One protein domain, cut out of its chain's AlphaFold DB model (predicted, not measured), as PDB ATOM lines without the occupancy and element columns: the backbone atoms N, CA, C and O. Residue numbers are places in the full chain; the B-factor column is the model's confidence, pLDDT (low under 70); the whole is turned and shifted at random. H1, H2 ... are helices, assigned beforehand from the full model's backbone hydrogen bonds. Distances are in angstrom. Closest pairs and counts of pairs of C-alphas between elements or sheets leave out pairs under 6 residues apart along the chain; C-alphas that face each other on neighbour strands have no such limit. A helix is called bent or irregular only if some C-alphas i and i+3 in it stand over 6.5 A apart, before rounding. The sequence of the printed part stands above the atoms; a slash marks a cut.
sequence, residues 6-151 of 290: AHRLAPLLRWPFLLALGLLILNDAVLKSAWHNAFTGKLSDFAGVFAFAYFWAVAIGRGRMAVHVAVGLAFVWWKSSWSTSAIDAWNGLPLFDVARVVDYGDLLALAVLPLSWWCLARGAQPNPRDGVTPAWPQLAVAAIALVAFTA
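Overview. This is residues 6 to 151 of the 290 residues of an uncharacterized protein of Lysobacter sp. Root604 (UniProt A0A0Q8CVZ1). The long helix H3 runs through the core between two pairs of helices, H2 with H8 on one side and H4 with H6 on the other; H6 is bent but runs nearly straight. At one end H1 packs on H3 and H8, with the short H7 beside it; at the other, H5 and a loop turn aside past the end of H4. The printed part has 146 residues, with eight named helices, H1 to H8 in order, and no named strand: the class is all helix, the packing part aligned, part crossed. It is compact, with a radius of gyration of the C-alphas of 16.3 A, and spans 48 by 35 by 32 A.

Arrangement. H1, residues 6 to 13, touches H3, residues 38 to 60, through residues 55 to 59 of H3 alone, closest at the C-alphas of Leu 9 and Val 58, 6.3 A. H2, residues 15 to 34, forms a helical hairpin with H3, at a shallow tilt of 34 degrees, only just short of steep; the C-alphas of Ala 20 and Ala 47 are closest, 5.0 A. H3, the hub, touching five helices, forms another hairpin with H4, residues 64 to 79, closest at the C-alphas of Ala 57 and Arg 64, 4.8 A. H5, residues 81 to 91, is close to H4 but not clearly touching, about perpendicular at 80 degrees; the C-alphas of Trp 77 and Ser 83 are closest, 6.0 A. H6, residues 104 to 122, was assigned as one helix by its hydrogen bonds, but is bent: C-alphas 111 and 114 are 6.6 A apart. Its arm H6a, residues 104 to 111, touches H3 at the C-alphas of Phe 46 and Ala 109, 4.6 A, the closest pair. H6b, residues 114 to 122, touches H3 too, closest at the C-alphas of Phe 50 and Ser 116, 5.5 A. H7, residues 128 to 131, only just touches H1, with 3 pairs of C-alphas within 8 A, closest at Ala 10 and Asp 130, 5.9 A. H8, residues 136 to 150, touches H1 with residues 137 to 142 alone, closest at the C-alphas of Leu 9 and Gln 138, 5.7 A. In H3, H4, H6b and H8 every O i to N i+4 pair is within hydrogen-bond range, against 14 of 16 in H2, 5 of 7 in H5, 0 of 4 in H1 and H6a, where 3 of 5 and 5 of 5 O i to N i+3 pairs are; H7 is too short for an O i to N i+4 pair.

Along the chain. H1 begins at C-alpha 6 (128.776, 130.974, 92.193). H2 measures 25.9 A, H3 33.2 A, H4 22.6 A and H8 21.2 A, ending at C-alpha 150 (122.726, 109.648, 90.148).

Size, cuts and confidence. The C-alphas of Gly 92 and Pro 128 are farthest apart, 51.1 A. The printed part has no cut; the link from H5 to H6 is long, with 12 residues. Residues 6 to 7, 32 to 41 and 124 to 133 have pLDDT under 70.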
ATOM      1  N   ALA A   6     130.181 131.007  91.818       59.75
ATOM      2  CA  ALA A   6     128.776 130.974  92.193       59.75
ATOM      3  C   ALA A   6     127.868 131.590  91.125       59.75
ATOM      4  O   ALA A   6     127.012 130.888  90.609       59.75
ATOM      5  N   HIS A   7     128.111 132.831  90.687       68.31
ATOM      6  CA  HIS A   7     127.221 133.533  89.747       68.31
ATOM      7  C   HIS A   7     127.105 132.872  88.365       68.31
ATOM      8  O   HIS A   7     126.197 133.196  87.600       68.31
ATOM      9  N   ARG A   8     127.995 131.930  88.022       80.06
ATOM     10  CA  ARG A   8     127.900 131.171  86.766       80.06
ATOM     11  C   ARG A   8     126.723 130.200  86.758       80.06
ATOM     12  O   ARG A   8     126.238 129.869  85.681       80.06
ATOM     13  N   LEU A   9     126.271 129.766  87.934       87.50
ATOM     14  CA  LEU A   9     125.195 128.792  88.104       87.50
ATOM     15  C   LEU A   9     123.805 129.438  88.175       87.50
ATOM     16  O   LEU A   9     122.807 128.722  88.189       87.50
ATOM     17  N   ALA A  10     123.710 130.771  88.144       87.38
ATOM     18  CA  ALA A  10     122.441 131.497  88.165       87.38
ATOM     19  C   ALA A  10     121.414 130.996  87.126       87.38
ATOM     20  O   ALA A  10     120.234 130.888  87.472       87.38
ATOM     21  N   PRO A  11     121.806 130.586  85.898       89.75
ATOM     22  CA  PRO A  11     120.863 130.019  84.939       89.75
ATOM     23  C   PRO A  11     120.149 128.738  85.401       89.75
ATOM     24  O   PRO A  11     119.088 128.439  84.858       89.75
ATOM     25  N   LEU A  12     120.666 128.008  86.399       91.12
ATOM     26  CA  LEU A  12     119.986 126.843  86.980       91.12
ATOM     27  C   LEU A  12     118.707 127.229  87.739       91.12
ATOM     28  O   LEU A  12     117.804 126.417  87.872       91.12
ATOM     29  N   LEU A  13     118.574 128.476  88.197       91.25
ATOM     30  CA  LEU A  13     117.357 128.944  88.874       91.25
ATOM     31  C   LEU A  13     116.232 129.319  87.902       91.25
ATOM     32  O   LEU A  13     115.193 129.839  88.308       91.25
ATOM     33  N   ARG A  14     116.425 129.104  86.599       90.56
ATOM     34  CA  ARG A  14     115.431 129.452  85.587       90.56
ATOM     35  C   ARG A  14     114.381 128.364  85.472       90.56
ATOM     36  O   ARG A  14     114.687 127.174  85.498       90.56
ATOM     37  N   TRP A  15     113.149 128.800  85.234       92.44
ATOM     38  CA  TRP A  15     111.985 127.924  85.134       92.44
ATOM     39  C   TRP A  15     112.153 126.710  84.209       92.44
ATOM     40  O   TRP A  15     111.747 125.640  84.641       92.44
ATOM     41  N   PRO A  16     112.778 126.788  83.013       92.94
ATOM     42  CA  PRO A  16     112.954 125.598  82.175       92.94
ATOM     43  C   PRO A  16     113.773 124.496  82.858       92.94
ATOM     44  O   PRO A  16     113.419 123.326  82.772       92.94
ATOM     45  N   PHE A  17     114.843 124.868  83.570       94.56
ATOM     46  CA  PHE A  17     115.672 123.910  84.298       94.56
ATOM     47  C   PHE A  17     114.943 123.364  85.525       94.56
ATOM     48  O   PHE A  17     114.891 122.153  85.713       94.56
ATOM     49  N   LEU A  18     114.339 124.244  86.329       95.25
ATOM     50  CA  LEU A  18     113.609 123.844  87.533       95.25
ATOM     51  C   LEU A  18     112.412 122.942  87.211       95.25
ATOM     52  O   LEU A  18     112.152 121.996  87.946       95.25
ATOM     53  N   LEU A  19     111.710 123.203  86.105       95.00
ATOM     54  CA  LEU A  19     110.604 122.372  85.641       95.00
ATOM     55  C   LEU A  19     111.101 120.992  85.210       95.00
ATOM     56  O   LEU A  19     110.518 119.997  85.624       95.00
ATOM     57  N   ALA A  20     112.187 120.915  84.437       95.25
ATOM     58  CA  ALA A  20     112.758 119.634  84.026       95.25
ATOM     59  C   ALA A  20     113.293 118.829  85.222       95.25
ATOM     60  O   ALA A  20     112.999 117.644  85.341       95.25
ATOM     61  N   LEU A  21     114.018 119.472  86.142       95.75
ATOM     62  CA  LEU A  21     114.525 118.829  87.355       95.75
ATOM     63  C   LEU A  21     113.385 118.379  88.278       95.75
ATOM     64  O   LEU A  21     113.407 117.261  88.787       95.75
ATOM     65  N   GLY A  22     112.372 119.225  88.471       94.69
ATOM     66  CA  GLY A  22     111.189 118.890  89.258       94.69
ATOM     67  C   GLY A  22     110.411 117.726  88.650       94.69
ATOM     68  O   GLY A  22     110.021 116.818  89.377       94.69
ATOM     69  N   LEU A  23     110.248 117.711  87.323       92.88
ATOM     70  CA  LEU A  23     109.603 116.615  86.604       92.88
ATOM     71  C   LEU A  23     110.396 115.314  86.736       92.88
ATOM     72  O   LEU A  23     109.793 114.279  86.993       92.88
ATOM     73  N   LEU A  24     111.728 115.370  86.619       92.06
ATOM     74  CA  LEU A  24     112.607 114.217  86.811       92.06
ATOM     75  C   LEU A  24     112.439 113.624  88.216       92.06
ATOM     76  O   LEU A  24     112.156 112.437  88.349       92.06
ATOM     77  N   ILE A  25     112.551 114.455  89.258       91.50
ATOM     78  CA  ILE A  25     112.433 114.014  90.656       91.50
ATOM     79  C   ILE A  25     111.031 113.476  90.943       91.50
ATOM     80  O   ILE A  25     110.894 112.397  91.510       91.50
ATOM     81  N   LEU A  26     109.984 114.205  90.548       88.88
ATOM     82  CA  LEU A  26     108.600 113.787  90.768       88.88
ATOM     83  C   LEU A  26     108.306 112.463  90.059       88.88
ATOM     84  O   LEU A  26     107.646 111.584  90.616       88.88
ATOM     85  N   ASN A  27     108.809 112.309  88.835       87.50
ATOM     86  CA  ASN A  27     108.611 111.094  88.072       87.50
ATOM     87  C   ASN A  27     109.311 109.899  88.712       87.50
ATOM     88  O   ASN A  27     108.691 108.855  88.912       87.50
ATOM     89  N   ASP A  28     110.574 110.075  89.084       81.62
ATOM     90  CA  ASP A  28     111.394 108.984  89.587       81.62
ATOM     91  C   ASP A  28     111.065 108.596  91.030       81.62
ATOM     92  O   ASP A  28     111.137 107.414  91.363       81.62
ATOM     93  N   ALA A  29     110.637 109.552  91.860       80.19
ATOM     94  CA  ALA A  29     110.311 109.307  93.263       80.19
ATOM     95  C   ALA A  29     108.839 108.948  93.518       80.19
ATOM     96  O   ALA A  29     108.562 108.258  94.495       80.19
ATOM     97  N   VAL A  30     107.896 109.428  92.695       78.62
ATOM     98  CA  VAL A  30     106.451 109.311  92.985       78.62
ATOM     99  C   VAL A  30     105.694 108.591  91.872       78.62
ATOM    100  O   VAL A  30     104.968 107.631  92.133       78.62
ATOM    101  N   LEU A  31     105.845 109.026  90.618       73.12
ATOM    102  CA  LEU A  31     105.041 108.466  89.522       73.12
ATOM    103  C   LEU A  31     105.431 107.018  89.219       73.12
ATOM    104  O   LEU A  31     104.544 106.192  89.035       73.12
ATOM    105  N   LYS A  32     106.729 106.678  89.242       69.88
ATOM    106  CA  LYS A  32     107.191 105.294  89.032       69.88
ATOM    107  C   LYS A  32     106.696 104.317  90.108       69.88
ATOM    108  O   LYS A  32     106.566 103.133  89.800       69.88
ATOM    109  N   SER A  33     106.420 104.786  91.330       64.38
ATOM    110  CA  SER A  33     105.846 103.953  92.400       64.38
ATOM    111  C   SER A  33     104.327 103.819  92.317       64.38
ATOM    112  O   SER A  33     103.794 102.810  92.759       64.38
ATOM    113  N   ALA A  34     103.630 104.815  91.762       65.19
ATOM    114  CA  ALA A  34     102.170 104.807  91.656       65.19
ATOM    115  C   ALA A  34     101.658 104.179  90.344       65.19
ATOM    116  O   ALA A  34     100.625 103.515  90.348       65.19
ATOM    117  N   TRP A  35     102.376 104.366  89.230       65.56
ATOM    118  CA  TRP A  35     102.007 103.880  87.896       65.56
ATOM    119  C   TRP A  35     103.251 103.392  87.136       65.56
ATOM    120  O   TRP A  35     104.039 104.179  86.595       65.56
ATOM    121  N   HIS A  36     103.445 102.070  87.105       58.06
ATOM    122  CA  HIS A  36     104.545 101.445  86.372       58.06
ATOM    123  C   HIS A  36     104.187 101.292  84.887       58.06
ATOM    124  O   HIS A  36     103.653 100.270  84.465       58.06
ATOM    125  N   ASN A  37     104.449 102.333  84.089       66.44
ATOM    126  CA  ASN A  37     104.033 102.397  82.686       66.44
ATOM    127  C   ASN A  37     105.226 102.797  81.797       66.44
ATOM    128  O   ASN A  37     106.046 103.622  82.199       66.44
ATOM    129  N   ALA A  38     105.279 102.333  80.541       60.25
ATOM    130  CA  ALA A  38     106.315 102.742  79.574       60.25
ATOM    131  C   ALA A  38     106.398 104.276  79.381       60.25
ATOM    132  O   ALA A  38     107.462 104.835  79.108       60.25
ATOM    133  N   PHE A  39     105.283 104.982  79.596       69.31
ATOM    134  CA  PHE A  39     105.221 106.442  79.540       69.31
ATOM    135  C   PHE A  39     106.051 107.127  80.641       69.31
ATOM    136  O   PHE A  39     106.752 108.097  80.354       69.31
ATOM    137  N   THR A  40     106.029 106.624  81.884       68.81
ATOM    138  CA  THR A  40     106.791 107.222  83.001       68.81
ATOM    139  C   THR A  40     108.290 106.947  82.870       68.81
ATOM    140  O   THR A  40     109.109 107.774  83.268       68.81
ATOM    141  N   GLY A  41     108.673 105.832  82.239       66.94
ATOM    142  CA  GLY A  41     110.060 105.562  81.848       66.94
ATOM    143  C   GLY A  41     110.596 106.607  80.865       66.94
ATOM    144  O   GLY A  41     111.579 107.285  81.159       66.94
ATOM    145  N   LYS A  42     109.889 106.814  79.748       81.38
ATOM    146  CA  LYS A  42     110.302 107.748  78.688       81.38
ATOM    147  C   LYS A  42     110.277 109.201  79.160       81.38
ATOM    148  O   LYS A  42     111.167 109.974  78.823       81.38
ATOM    149  N   LEU A  43     109.319 109.580  80.007       85.31
ATOM    150  CA  LEU A  43     109.263 110.931  80.574       85.31
ATOM    151  C   LEU A  43     110.517 111.282  81.394       85.31
ATOM    152  O   LEU A  43     111.000 112.413  81.314       85.31
ATOM    153  N   SER A  44     111.060 110.307  82.135       88.25
ATOM    154  CA  SER A  44     112.319 110.455  82.875       88.25
ATOM    155  C   SER A  44     113.485 110.739  81.932       88.25
ATOM    156  O   SER A  44     114.225 111.692  82.154       88.25
ATOM    157  N   ASP A  45     113.598 109.992  80.831       88.88
ATOM    158  CA  ASP A  45     114.667 110.183  79.846       88.88
ATOM    159  C   ASP A  45     114.587 111.568  79.187       88.88
ATOM    160  O   ASP A  45     115.598 112.263  79.075       88.88
ATOM    161  N   PHE A  46     113.384 112.033  78.832       93.88
ATOM    162  CA  PHE A  46     113.182 113.385  78.295       93.88
ATOM    163  C   PHE A  46     113.588 114.470  79.306       93.88
ATOM    164  O   PHE A  46     114.328 115.397  78.962       93.88
ATOM    165  N   ALA A  47     113.125 114.368  80.555       94.31
ATOM    166  CA  ALA A  47     113.443 115.339  81.602       94.31
ATOM    167  C   ALA A  47     114.936 115.314  81.977       94.31
ATOM    168  O   ALA A  47     115.571 116.363  82.111       94.31
ATOM    169  N   GLY A  48     115.503 114.113  82.086       94.31
ATOM    170  CA  GLY A  48     116.889 113.844  82.443       94.31
ATOM    171  C   GLY A  48     117.863 114.355  81.393       94.31
ATOM    172  O   GLY A  48     118.735 115.153  81.726       94.31
ATOM    173  N   VAL A  49     117.690 113.988  80.117       95.81
ATOM    174  CA  VAL A  49     118.562 114.452  79.021       95.81
ATOM    175  C   VAL A  49     118.511 115.977  78.889       95.81
ATOM    176  O   VAL A  49     119.557 116.617  78.737       95.81
ATOM    177  N   PHE A  50     117.322 116.581  79.016       97.06
ATOM    178  CA  PHE A  50     117.167 118.037  79.001       97.06
ATOM    179  C   PHE A  50     117.960 118.697  80.134       97.06
ATOM    180  O   PHE A  50     118.782 119.583  79.875       97.06
ATOM    181  N   ALA A  51     117.703 118.276  81.377       96.50
ATOM    182  CA  ALA A  51     118.294 118.867  82.571       96.50
ATOM    183  C   ALA A  51     119.808 118.628  82.621       96.50
ATOM    184  O   ALA A  51     120.557 119.549  82.939       96.50
ATOM    185  N   PHE A  52     120.276 117.440  82.241       96.81
ATOM    186  CA  PHE A  52     121.691 117.080  82.238       96.81
ATOM    187  C   PHE A  52     122.493 117.927  81.241       96.81
ATOM    188  O   PHE A  52     123.512 118.520  81.608       96.81
ATOM    189  N   ALA A  53     122.008 118.071  80.001       96.62
ATOM    190  CA  ALA A  53     122.653 118.927  79.005       96.62
ATOM    191  C   ALA A  53     122.661 120.404  79.423       96.62
ATOM    192  O   ALA A  53     123.688 121.078  79.300       96.62
ATOM    193  N   TYR A  54     121.544 120.895  79.975       95.94
ATOM    194  CA  TYR A  54     121.438 122.264  80.480       95.94
ATOM    195  C   TYR A  54     122.437 122.509  81.619       95.94
ATOM    196  O   TYR A  54     123.194 123.481  81.582       95.94
ATOM    197  N   PHE A  55     122.469 121.609  82.608       96.25
ATOM    198  CA  PHE A  55     123.331 121.694  83.783       96.25
ATOM    199  C   PHE A  55     124.802 121.801  83.392       96.25
ATOM    200  O   PHE A  55     125.475 122.763  83.767       96.25
ATOM    201  N   TRP A  56     125.294 120.865  82.577       96.25
ATOM    202  CA  TRP A  56     126.698 120.854  82.176       96.25
ATOM    203  C   TRP A  56     127.059 122.030  81.272       96.25
ATOM    204  O   TRP A  56     128.150 122.587  81.398       96.25
ATOM    205  N   ALA A  57     126.146 122.474  80.404       94.62
ATOM    206  CA  ALA A  57     126.385 123.644  79.565       94.62
ATOM    207  C   ALA A  57     126.519 124.934  80.397       94.62
ATOM    208  O   ALA A  57     127.303 125.818  80.037       94.62
ATOM    209  N   VAL A  58     125.792 125.034  81.517       92.62
ATOM    210  CA  VAL A  58     125.909 126.132  82.489       92.62
ATOM    211  C   VAL A  58     127.178 125.994  83.332       92.62
ATOM    212  O   VAL A  58     127.949 126.949  83.414       92.62
ATOM    213  N   ALA A  59     127.439 124.813  83.897       92.31
ATOM    214  CA  ALA A  59     128.583 124.557  84.771       92.31
ATOM    215  C   ALA A  59     129.933 124.760  84.056       92.31
ATOM    216  O   ALA A  59     130.844 125.384  84.600       92.31
ATOM    217  N   ILE A  60     130.053 124.290  82.809       91.94
ATOM    218  CA  ILE A  60     131.259 124.474  81.985       91.94
ATOM    219  C   ILE A  60     131.348 125.920  81.470       91.94
ATOM    220  O   ILE A  60     132.440 126.476  81.331       91.94
ATOM    221  N   GLY A  61     130.204 126.543  81.169       84.19
ATOM    222  CA  GLY A  61     130.081 127.950  80.772       84.19
ATOM    223  C   GLY A  61     130.551 128.291  79.350       84.19
ATOM    224  O   GLY A  61     130.203 129.354  78.837       84.19
ATOM    225  N   ARG A  62     131.292 127.399  78.679       85.00
ATOM    226  CA  ARG A  62     131.800 127.549  77.302       85.00
ATOM    227  C   ARG A  62     131.426 126.349  76.435       85.00
ATOM    228  O   ARG A  62     131.248 125.250  76.946       85.00
ATOM    229  N   GLY A  63     131.315 126.558  75.120       88.56
ATOM    230  CA  GLY A  63     131.041 125.473  74.172       88.56
ATOM    231  C   GLY A  63     129.677 124.809  74.373       88.56
ATOM    232  O   GLY A  63     129.568 123.598  74.243       88.56
ATOM    233  N   ARG A  64     128.628 125.584  74.695       90.88
ATOM    234  CA  ARG A  64     127.291 125.057  75.040       90.88
ATOM    235  C   ARG A  64     126.766 124.041  74.022       90.88
ATOM    236  O   ARG A  64     126.262 123.002  74.424       90.88
ATOM    237  N   MET A  65     126.930 124.312  72.725       93.50
ATOM    238  CA  MET A  65     126.545 123.375  71.663       93.50
ATOM    239  C   MET A  65     127.358 122.074  71.724       93.50
ATOM    240  O   MET A  65     126.784 120.996  71.657       93.50
ATOM    241  N   ALA A  66     128.676 122.166  71.928       96.00
ATOM    242  CA  ALA A  66     129.541 120.996  72.069       96.00
ATOM    243  C   ALA A  66     129.140 120.134  73.275       96.00
ATOM    244  O   ALA A  66     129.145 118.915  73.164       96.00
ATOM    245  N   VAL A  67     128.721 120.746  74.390       96.19
ATOM    246  CA  VAL A  67     128.185 120.007  75.545       96.19
ATOM    247  C   VAL A  67     126.903 119.256  75.179       96.19
ATOM    248  O   VAL A  67     126.789 118.081  75.501       96.19
ATOM    249  N   HIS A  68     125.964 119.886  74.467       96.62
ATOM    250  CA  HIS A  68     124.721 119.217  74.053       96.62
ATOM    251  C   HIS A  68     124.994 118.064  73.081       96.62
ATOM    252  O   HIS A  68     124.416 116.991  73.231       96.62
ATOM    253  N   VAL A  69     125.909 118.259  72.126       97.25
ATOM    254  CA  VAL A  69     126.348 117.201  71.209       97.25
ATOM    255  C   VAL A  69     127.014 116.062  71.980       97.25
ATOM    256  O   VAL A  69     126.667 114.907  71.764       97.25
ATOM    257  N   ALA A  70     127.916 116.365  72.917       97.38
ATOM    258  CA  ALA A  70     128.591 115.357  73.729       97.38
ATOM    259  C   ALA A  70     127.607 114.557  74.592       97.38
ATOM    260  O   ALA A  70     127.708 113.336  74.641       97.38
ATOM    261  N   VAL A  71     126.626 115.219  75.218       96.94
ATOM    262  CA  VAL A  71     125.559 114.543  75.971       96.94
ATOM    263  C   VAL A  71     124.724 113.653  75.055       96.94
ATOM    264  O   VAL A  71     124.464 112.510  75.411       96.94
ATOM    265  N   GLY A  72     124.356 114.130  73.864       97.06
ATOM    266  CA  GLY A  72     123.628 113.321  72.889       97.06
ATOM    267  C   GLY A  72     124.407 112.079  72.454       97.06
ATOM    268  O   GLY A  72     123.866 110.979  72.486       97.06
ATOM    269  N   LEU A  73     125.693 112.225  72.125       97.19
ATOM    270  CA  LEU A  73     126.561 111.103  71.759       97.19
ATOM    271  C   LEU A  73     126.748 110.116  72.918       97.19
ATOM    272  O   LEU A  73     126.661 108.909  72.706       97.19
ATOM    273  N   ALA A  74     126.966 110.617  74.136       95.31
ATOM    274  CA  ALA A  74     127.082 109.785  75.327       95.31
ATOM    275  C   ALA A  74     125.781 109.017  75.603       95.31
ATOM    276  O   ALA A  74     125.835 107.836  75.930       95.31
ATOM    277  N   PHE A  75     124.623 109.654  75.414       94.69
ATOM    278  CA  PHE A  75     123.317 109.019  75.574       94.69
ATOM    279  C   PHE A  75     123.071 107.931  74.518       94.69
ATOM    280  O   PHE A  75     122.663 106.826  74.870       94.69
ATOM    281  N   VAL A  76     123.395 108.199  73.244       95.12
ATOM    282  CA  VAL A  76     123.342 107.194  72.165       95.12
ATOM    283  C   VAL A  76     124.237 106.007  72.498       95.12
ATOM    284  O   VAL A  76     123.780 104.868  72.464       95.12
ATOM    285  N   TRP A  77     125.498 106.265  72.856       94.75
ATOM    286  CA  TRP A  77     126.440 105.212  73.219       94.75
ATOM    287  C   TRP A  77     125.922 104.391  74.404       94.75
ATOM    288  O   TRP A  77     125.867 103.165  74.311       94.75
ATOM    289  N   TRP A  78     125.451 105.054  75.466       91.44
ATOM    290  CA  TRP A  78     124.914 104.405  76.660       91.44
ATOM    291  C   TRP A  78     123.718 103.498  76.349       91.44
ATOM    292  O   TRP A  78     123.698 102.356  76.809       91.44
ATOM    293  N   LYS A  79     122.758 103.958  75.535       86.88
ATOM    294  CA  LYS A  79     121.557 103.189  75.150       86.88
ATOM    295  C   LYS A  79     121.817 102.130  74.063       86.88
ATOM    296  O   LYS A  79     121.010 101.223  73.910       86.88
ATOM    297  N   SER A  80     122.944 102.192  73.349       87.31
ATOM    298  CA  SER A  80     123.324 101.233  72.292       87.31
ATOM    299  C   SER A  80     124.094 100.016  72.811       87.31
ATOM    300  O   SER A  80     124.850 100.124  73.772       87.31
ATOM    301  N   SER A  81     124.040  98.872  72.124       88.06
ATOM    302  CA  SER A  81     124.823  97.673  72.489       88.06
ATOM    303  C   SER A  81     126.346  97.891  72.583       88.06
ATOM    304  O   SER A  81     127.040  97.077  73.186       88.06
ATOM    305  N   TRP A  82     126.882  99.001  72.068       89.00
ATOM    306  CA  TRP A  82     128.305  99.340  72.157       89.00
ATOM    307  C   TRP A  82     128.806  99.631  73.575       89.00
ATOM    308  O   TRP A  82     130.012  99.559  73.807       89.00
ATOM    309  N   SER A  83     127.929  99.957  74.529       90.31
ATOM    310  CA  SER A  83     128.342 100.163  75.924       90.31
ATOM    311  C   SER A  83     128.467  98.864  76.728       90.31
ATOM    312  O   SER A  83     128.981  98.906  77.842       90.31
ATOM    313  N   THR A  84     128.069  97.707  76.176       87.00
ATOM    314  CA  THR A  84     128.058  96.424  76.903       87.00
ATOM    315  C   THR A  84     129.434  96.066  77.463       87.00
ATOM    316  O   THR A  84     129.555  95.874  78.664       87.00
ATOM    317  N   SER A  85     130.498  96.111  76.656       89.44
ATOM    318  CA  SER A  85     131.852  95.792  77.141       89.44
ATOM    319  C   SER A  85     132.328  96.714  78.269       89.44
ATOM    320  O   SER A  85     133.081  96.287  79.139       89.44
ATOM    321  N   ALA A  86     131.902  97.982  78.266       90.38
ATOM    322  CA  ALA A  86     132.245  98.926  79.327       90.38
ATOM    323  C   ALA A  86     131.466  98.636  80.619       90.38
ATOM    324  O   ALA A  86     132.026  98.754  81.707       90.38
ATOM    325  N   ILE A  87     130.199  98.233  80.495       85.81
ATOM    326  CA  ILE A  87     129.367  97.808  81.625       85.81
ATOM    327  C   ILE A  87     129.915  96.511  82.229       85.81
ATOM    328  O   ILE A  87     130.076  96.440  83.442       85.81
ATOM    329  N   ASP A  88     130.288  95.530  81.407       86.25
ATOM    330  CA  ASP A  88     130.867  94.267  81.879       86.25
ATOM    331  C   ASP A  88     132.191  94.498  82.622       86.25
ATOM    332  O   ASP A  88     132.429  93.918  83.681       86.25
ATOM    333  N   ALA A  89     133.035  95.401  82.110       89.38
ATOM    334  CA  ALA A  89     134.271  95.794  82.782       89.38
ATOM    335  C   ALA A  89     134.010  96.493  84.128       89.38
ATOM    336  O   ALA A  89     134.732  96.245  85.092       89.38
ATOM    337  N   TRP A  90     132.981  97.346  84.209       88.94
ATOM    338  CA  TRP A  90     132.576  97.998  85.457       88.94
ATOM    339  C   TRP A  90     132.036  96.994  86.480       88.94
ATOM    340  O   TRP A  90     132.459  97.019  87.632       88.94
ATOM    341  N   ASN A  91     131.164  96.080  86.052       86.00
ATOM    342  CA  ASN A  91     130.572  95.046  86.906       86.00
ATOM    343  C   ASN A  91     131.607  94.012  87.385       86.00
ATOM    344  O   ASN A  91     131.380  93.296  88.353       86.00
ATOM    345  N   GLY A  92     132.781  93.951  86.751       84.25
ATOM    346  CA  GLY A  92     133.928  93.203  87.270       84.25
ATOM    347  C   GLY A  92     134.573  93.826  88.517       84.25
ATOM    348  O   GLY A  92     135.390  93.173  89.169       84.25
ATOM    349  N   LEU A  93     134.245  95.077  88.862       87.31
ATOM    350  CA  LEU A  93     134.747  95.756  90.055       87.31
ATOM    351  C   LEU A  93     133.852  95.455  91.270       87.31
ATOM    352  O   LEU A  93     132.631  95.438  91.144       87.31
ATOM    353  N   PRO A  94     134.413  95.325  92.487       81.38
ATOM    354  CA  PRO A  94     133.654  94.996  93.700       81.38
ATOM    355  C   PRO A  94     132.890  96.204  94.285       81.38
ATOM    356  O   PRO A  94     132.798  96.350  95.501       81.38
ATOM    357  N   LEU A  95     132.402  97.113  93.435       83.06
ATOM    358  CA  LEU A  95     131.703  98.330  93.852       83.06
ATOM    359  C   LEU A  95     130.190  98.115  93.859       83.06
ATOM    360  O   LEU A  95     129.574  98.065  94.921       83.06
ATOM    361  N   PHE A  96     129.594  98.019  92.673       77.75
ATOM    362  CA  PHE A  96     128.175  97.755  92.465       77.75
ATOM    363  C   PHE A  96     127.925  97.372  91.007       77.75
ATOM    364  O   PHE A  96     128.611  97.864  90.107       77.75
ATOM    365  N   ASP A  97     126.889  96.565  90.792       74.81
ATOM    366  CA  ASP A  97     126.470  96.151  89.460       74.81
ATOM    367  C   ASP A  97     125.579  97.203  88.799       74.81
ATOM    368  O   ASP A  97     124.634  97.737  89.388       74.81
ATOM    369  N   VAL A  98     125.856  97.460  87.527       78.38
ATOM    370  CA  VAL A  98     125.061  98.296  86.637       78.38
ATOM    371  C   VAL A  98     124.332  97.389  85.657       78.38
ATOM    372  O   VAL A  98     124.938  96.730  84.813       78.38
ATOM    373  N   ALA A  99     123.004  97.383  85.752       74.44
ATOM    374  CA  ALA A  99     122.133  96.742  84.779       74.44
ATOM    375  C   ALA A  99     121.587  97.784  83.798       74.44
ATOM    376  O   ALA A  99     121.207  98.891  84.188       74.44
ATOM    377  N   ARG A 100     121.515  97.422  82.515       78.38
ATOM    378  CA  ARG A 100     121.025  98.308  81.459       78.38
ATOM    379  C   ARG A 100     120.266  97.520  80.401       78.38
ATOM    380  O   ARG A 100     120.742  96.486  79.946       78.38
ATOM    381  N   VAL A 101     119.143  98.070  79.958       75.25
ATOM    382  CA  VAL A 101     118.400  97.570  78.799       75.25
ATOM    383  C   VAL A 101     118.719  98.399  77.562       75.25
ATOM    384  O   VAL A 101     118.820  99.624  77.635       75.25
ATOM    385  N   VAL A 102     118.902  97.708  76.438       80.38
ATOM    386  CA  VAL A 102     119.039  98.314  75.114       80.38
ATOM    387  C   VAL A 102     117.636  98.594  74.580       80.38
ATOM    388  O   VAL A 102     116.995  97.692  74.047       80.38
ATOM    389  N   ASP A 103     117.166  99.830  74.729       79.56
ATOM    390  CA  ASP A 103     115.941 100.320  74.094       79.56
ATOM    391  C   ASP A 103     116.272 101.533  73.212       79.56
ATOM    392  O   ASP A 103     116.656 102.603  73.686       79.56
ATOM    393  N   TYR A 104     116.146 101.359  71.896       84.50
ATOM    394  CA  TYR A 104     116.375 102.437  70.933       84.50
ATOM    395  C   TYR A 104     115.226 103.454  70.899       84.50
ATOM    396  O   TYR A 104     115.424 104.568  70.411       84.50
ATOM    397  N   GLY A 105     114.049 103.117  71.437       83.44
ATOM    398  CA  GLY A 105     112.937 104.048  71.624       83.44
ATOM    399  C   GLY A 105     113.307 105.224  72.528       83.44
ATOM    400  O   GLY A 105     112.837 106.343  72.306       83.44
ATOM    401  N   ASP A 106     114.234 105.015  73.462       86.31
ATOM    402  CA  ASP A 106     114.756 106.062  74.340       86.31
ATOM    403  C   ASP A 106     115.502 107.160  73.572       86.31
ATOM    404  O   ASP A 106     115.566 108.303  74.026       86.31
ATOM    405  N   LEU A 107     116.009 106.878  72.363       91.44
ATOM    406  CA  LEU A 107     116.666 107.886  71.522       91.44
ATOM    407  C   LEU A 107     115.720 109.017  71.099       91.44
ATOM    408  O   LEU A 107     116.195 110.097  70.744       91.44
ATOM    409  N   LEU A 108     114.398 108.830  71.201       92.06
ATOM    410  CA  LEU A 108     113.432 109.919  71.033       92.06
ATOM    411  C   LEU A 108     113.661 111.059  72.039       92.06
ATOM    412  O   LEU A 108     113.395 112.215  71.711       92.06
ATOM    413  N   ALA A 109     114.232 110.776  73.216       93.38
ATOM    414  CA  ALA A 109     114.598 111.795  74.198       93.38
ATOM    415  C   ALA A 109     115.673 112.770  73.682       93.38
ATOM    416  O   ALA A 109     115.777 113.893  74.171       93.38
ATOM    417  N   LEU A 110     116.444 112.420  72.644       95.31
ATOM    418  CA  LEU A 110     117.411 113.345  72.037       95.31
ATOM    419  C   LEU A 110     116.737 114.567  71.402       95.31
ATOM    420  O   LEU A 110     117.368 115.622  71.286       95.31
ATOM    421  N   ALA A 111     115.450 114.471  71.053       95.56
ATOM    422  CA  ALA A 111     114.675 115.586  70.515       95.56
ATOM    423  C   ALA A 111     114.566 116.772  71.493       95.56
ATOM    424  O   ALA A 111     114.298 117.897  71.066       95.56
ATOM    425  N   VAL A 112     114.817 116.566  72.794       96.19
ATOM    426  CA  VAL A 112     114.811 117.647  73.792       96.19
ATOM    427  C   VAL A 112     116.092 118.481  73.777       96.19
ATOM    428  O   VAL A 112     116.097 119.594  74.301       96.19
ATOM    429  N   LEU A 113     117.192 117.977  73.206       96.25
ATOM    430  CA  LEU A 113     118.487 118.663  73.246       96.25
ATOM    431  C   LEU A 113     118.472 120.006  72.496       96.25
ATOM    432  O   LEU A 113     118.942 120.991  73.074       96.25
ATOM    433  N   PRO A 114     117.898 120.118  71.277       95.75
ATOM    434  CA  PRO A 114     117.713 121.413  70.627       95.75
ATOM    435  C   PRO A 114     116.886 122.385  71.476       95.75
ATOM    436  O   PRO A 114     117.214 123.571  71.543       95.75
ATOM    437  N   LEU A 115     115.851 121.886  72.165       94.88
ATOM    438  CA  LEU A 115     115.009 122.692  73.049       94.88
ATOM    439  C   LEU A 115     115.796 123.194  74.269       94.88
ATOM    440  O   LEU A 115     115.729 124.380  74.589       94.88
ATOM    441  N   SER A 116     116.588 122.328  74.905       94.94
ATOM    442  CA  SER A 116     117.465 122.684  76.031       94.94
ATOM    443  C   SER A 116     118.467 123.769  75.638       94.94
ATOM    444  O   SER A 116     118.557 124.819  76.291       94.94
ATOM    445  N   TRP A 117     119.127 123.585  74.492       95.12
ATOM    446  CA  TRP A 117     120.070 124.558  73.954       95.12
ATOM    447  C   TRP A 117     119.393 125.899  73.657       95.12
ATOM    448  O   TRP A 117     119.910 126.951  74.038       95.12
ATOM    449  N   TRP A 118     118.213 125.873  73.036       93.69
ATOM    450  CA  TRP A 118     117.434 127.068  72.720       93.69
ATOM    451  C   TRP A 118     116.986 127.833  73.971       93.69
ATOM    452  O   TRP A 118     117.151 129.055  74.030       93.69
ATOM    453  N   CYS A 119     116.492 127.140  75.003       91.88
ATOM    454  CA  CYS A 119     116.135 127.747  76.287       91.88
ATOM    455  C   CYS A 119     117.344 128.426  76.949       91.88
ATOM    456  O   CYS A 119     117.229 129.536  77.479       91.88
ATOM    457  N   LEU A 120     118.516 127.789  76.898       89.44
ATOM    458  CA  LEU A 120     119.748 128.350  77.446       89.44
ATOM    459  C   LEU A 120     120.273 129.536  76.615       89.44
ATOM    460  O   LEU A 120     120.763 130.517  77.180       89.44
ATOM    461  N   ALA A 121     120.167 129.465  75.286       87.44
ATOM    462  CA  ALA A 121     120.588 130.519  74.366       87.44
ATOM    463  C   ALA A 121     119.705 131.771  74.486       87.44
ATOM    464  O   ALA A 121     120.228 132.877  74.584       87.44
ATOM    465  N   ARG A 122     118.377 131.612  74.564       83.56
ATOM    466  CA  ARG A 122     117.442 132.737  74.757       83.56
ATOM    467  C   ARG A 122     117.563 133.381  76.129       83.56
ATOM    468  O   ARG A 122     117.441 134.595  76.252       83.56
ATOM    469  N   GLY A 123     117.867 132.590  77.151       72.00
ATOM    470  CA  GLY A 123     118.183 133.112  78.471       72.00
ATOM    471  C   GLY A 123     119.567 133.769  78.565       72.00
ATOM    472  O   GLY A 123     119.944 134.207  79.642       72.00
ATOM    473  N   ALA A 124     120.384 133.833  77.510       63.44
ATOM    474  CA  ALA A 124     121.718 134.437  77.607       63.44
ATOM    475  C   ALA A 124     121.694 135.952  77.892       63.44
ATOM    476  O   ALA A 124     122.748 136.519  78.180       63.44
ATOM    477  N   GLN A 125     120.524 136.599  77.846       61.00
ATOM    478  CA  GLN A 125     120.394 137.969  78.326       61.00
ATOM    479  C   GLN A 125     120.597 138.016  79.849       61.00
ATOM    480  O   GLN A 125     119.975 137.225  80.568       61.00
ATOM    481  N   PRO A 126     121.469 138.904  80.352       57.59
ATOM    482  CA  PRO A 126     121.673 139.061  81.783       57.59
ATOM    483  C   PRO A 126     120.358 139.509  82.423       57.59
ATOM    484  O   PRO A 126     119.847 140.587  82.121       57.59
ATOM    485  N   ASN A 127     119.788 138.673  83.290       65.25
ATOM    486  CA  ASN A 127     118.655 139.091  84.099       65.25
ATOM    487  C   ASN A 127     119.216 139.997  85.208       65.25
ATOM    488  O   ASN A 127     120.150 139.579  85.895       65.25
ATOM    489  N   PRO A 128     118.679 141.210  85.436       59.00
ATOM    490  CA  PRO A 128     119.155 142.101  86.498       59.00
ATOM    491  C   PRO A 128     119.206 141.441  87.886       59.00
ATOM    492  O   PRO A 128     119.985 141.841  88.746       59.00
ATOM    493  N   ARG A 129     118.397 140.393  88.098       61.97
ATOM    494  CA  ARG A 129     118.351 139.610  89.342       61.97
ATOM    495  C   ARG A 129     119.519 138.623  89.512       61.97
ATOM    496  O   ARG A 129     119.784 138.208  90.639       61.97
ATOM    497  N   ASP A 130     120.251 138.283  88.448       64.31
ATOM    498  CA  ASP A 130     121.350 137.298  88.482       64.31
ATOM    499  C   ASP A 130     122.565 137.801  89.301       64.31
ATOM    500  O   ASP A 130     123.349 136.999  89.812       64.31
ATOM    501  N   GLY A 131     122.701 139.122  89.480       62.22
ATOM    502  CA  GLY A 131     123.749 139.750  90.299       62.22
ATOM    503  C   GLY A 131     123.375 140.005  91.765       62.22
ATOM    504  O   GLY A 131     124.244 140.369  92.548       62.22
ATOM    505  N   VAL A 132     122.102 139.826  92.143       66.62
ATOM    506  CA  VAL A 132     121.582 140.149  93.493       66.62
ATOM    507  C   VAL A 132     121.245 138.885  94.292       66.62
ATOM    508  O   VAL A 132     121.058 138.936  95.506       66.62
ATOM    509  N   THR A 133     121.173 137.726  93.634       69.31
ATOM    510  CA  THR A 133     120.903 136.462  94.326       69.31
ATOM    511  C   THR A 133     122.154 135.952  95.046       69.31
ATOM    512  O   THR A 133     123.230 135.919  94.447       69.31
ATOM    513  N   PRO A 134     122.040 135.531  96.321       79.69
ATOM    514  CA  PRO A 134     123.149 134.887  97.012       79.69
ATOM    515  C   PRO A 134     123.519 133.569  96.314       79.69
ATOM    516  O   PRO A 134     122.699 132.971  95.622       79.69
ATOM    517  N   ALA A 135     124.748 133.092  96.512       83.69
ATOM    518  CA  ALA A 135     125.276 131.888  95.861       83.69
ATOM    519  C   ALA A 135     124.557 130.579  96.254       83.69
ATOM    520  O   ALA A 135     124.476 129.638  95.462       83.69
ATOM    521  N   TRP A 136     124.055 130.503  97.490       86.88
ATOM    522  CA  TRP A 136     123.591 129.251  98.094       86.88
ATOM    523  C   TRP A 136     122.413 128.562  97.374       86.88
ATOM    524  O   TRP A 136     122.467 127.339  97.275       86.88
ATOM    525  N   PRO A 137     121.390 129.247  96.809       89.69
ATOM    526  CA  PRO A 137     120.293 128.568  96.120       89.69
ATOM    527  C   PRO A 137     120.774 127.891  94.837       89.69
ATOM    528  O   PRO A 137     120.309 126.813  94.487       89.69
ATOM    529  N   GLN A 138     121.737 128.507  94.146       89.81
ATOM    530  CA  GLN A 138     122.308 127.981  92.907       89.81
ATOM    531  C   GLN A 138     123.123 126.714  93.196       89.81
ATOM    532  O   GLN A 138     123.009 125.724  92.476       89.81
ATOM    533  N   LEU A 139     123.889 126.723  94.293       91.88
ATOM    534  CA  LEU A 139     124.620 125.553  94.780       91.88
ATOM    535  C   LEU A 139     123.681 124.447  95.275       91.88
ATOM    536  O   LEU A 139     123.916 123.282  94.973       91.88
ATOM    537  N   ALA A 140     122.605 124.796  95.984       93.81
ATOM    538  CA  ALA A 140     121.614 123.832  96.453       93.81
ATOM    539  C   ALA A 140     120.918 123.132  95.278       93.81
ATOM    540  O   ALA A 140     120.867 121.907  95.235       93.81
ATOM    541  N   VAL A 141     120.453 123.894  94.282       94.94
ATOM    542  CA  VAL A 141     119.845 123.335  93.065       94.94
ATOM    543  C   VAL A 141     120.846 122.482  92.286       94.94
ATOM    544  O   VAL A 141     120.480 121.415  91.801       94.94
ATOM    545  N   ALA A 142     122.113 122.897  92.204       94.44
ATOM    546  CA  ALA A 142     123.158 122.091  91.580       94.44
ATOM    547  C   ALA A 142     123.392 120.760  92.314       94.44
ATOM    548  O   ALA A 142     123.477 119.717  91.672       94.44
ATOM    549  N   ALA A 143     123.453 120.780  93.648       94.75
ATOM    550  CA  ALA A 143     123.610 119.575  94.457       94.75
ATOM    551  C   ALA A 143     122.409 118.627  94.303       94.75
ATOM    552  O   ALA A 143     122.597 117.434  94.082       94.75
ATOM    553  N   ILE A 144     121.184 119.163  94.340       95.06
ATOM    554  CA  ILE A 144     119.956 118.390  94.104       95.06
ATOM    555  C   ILE A 144     119.970 117.768  92.705       95.06
ATOM    556  O   ILE A 144     119.635 116.597  92.560       95.06
ATOM    557  N   ALA A 145     120.390 118.518  91.682       94.94
ATOM    558  CA  ALA A 145     120.492 118.006  90.320       94.94
ATOM    559  C   ALA A 145     121.483 116.840  90.216       94.94
ATOM    560  O   ALA A 145     121.148 115.817  89.627       94.94
ATOM    561  N   LEU A 146     122.666 116.954  90.833       94.62
ATOM    562  CA  LEU A 146     123.647 115.867  90.866       94.62
ATOM    563  C   LEU A 146     123.074 114.610  91.523       94.62
ATOM    564  O   LEU A 146     123.177 113.534  90.940       94.62
ATOM    565  N   VAL A 147     122.413 114.758  92.676       92.38
ATOM    566  CA  VAL A 147     121.743 113.641  93.357       92.38
ATOM    567  C   VAL A 147     120.676 113.020  92.456       92.38
ATOM    568  O   VAL A 147     120.643 111.801  92.329       92.38
ATOM    569  N   ALA A 148     119.850 113.833  91.793       91.38
ATOM    570  CA  ALA A 148     118.797 113.359  90.898       91.38
ATOM    571  C   ALA A 148     119.352 112.608  89.675       91.38
ATOM    572  O   ALA A 148     118.793 111.587  89.291       91.38
ATOM    573  N   PHE A 149     120.465 113.057  89.085       91.12
ATOM    574  CA  PHE A 149     121.104 112.363  87.959       91.12
ATOM    575  C   PHE A 149     121.710 111.016  88.357       91.12
ATOM    576  O   PHE A 149     121.780 110.106  87.534       91.12
ATOM    577  N   THR A 150     122.155 110.888  89.608       83.75
ATOM    578  CA  THR A 150     122.726 109.648  90.148       83.75
ATOM    579  C   THR A 150     121.718 108.793  90.903       83.75
ATOM    580  O   THR A 150     122.097 107.745  91.418       83.75
ATOM    581  N   ALA A 151     120.460 109.227  91.014       72.94
ATOM    582  CA  ALA A 151     119.406 108.491  91.698       72.94
ATOM    583  C   ALA A 151     119.015 107.270  90.851       72.94
ATOM    584  O   ALA A 151     117.994 107.241  90.171       72.94
TER     585      ALA A 151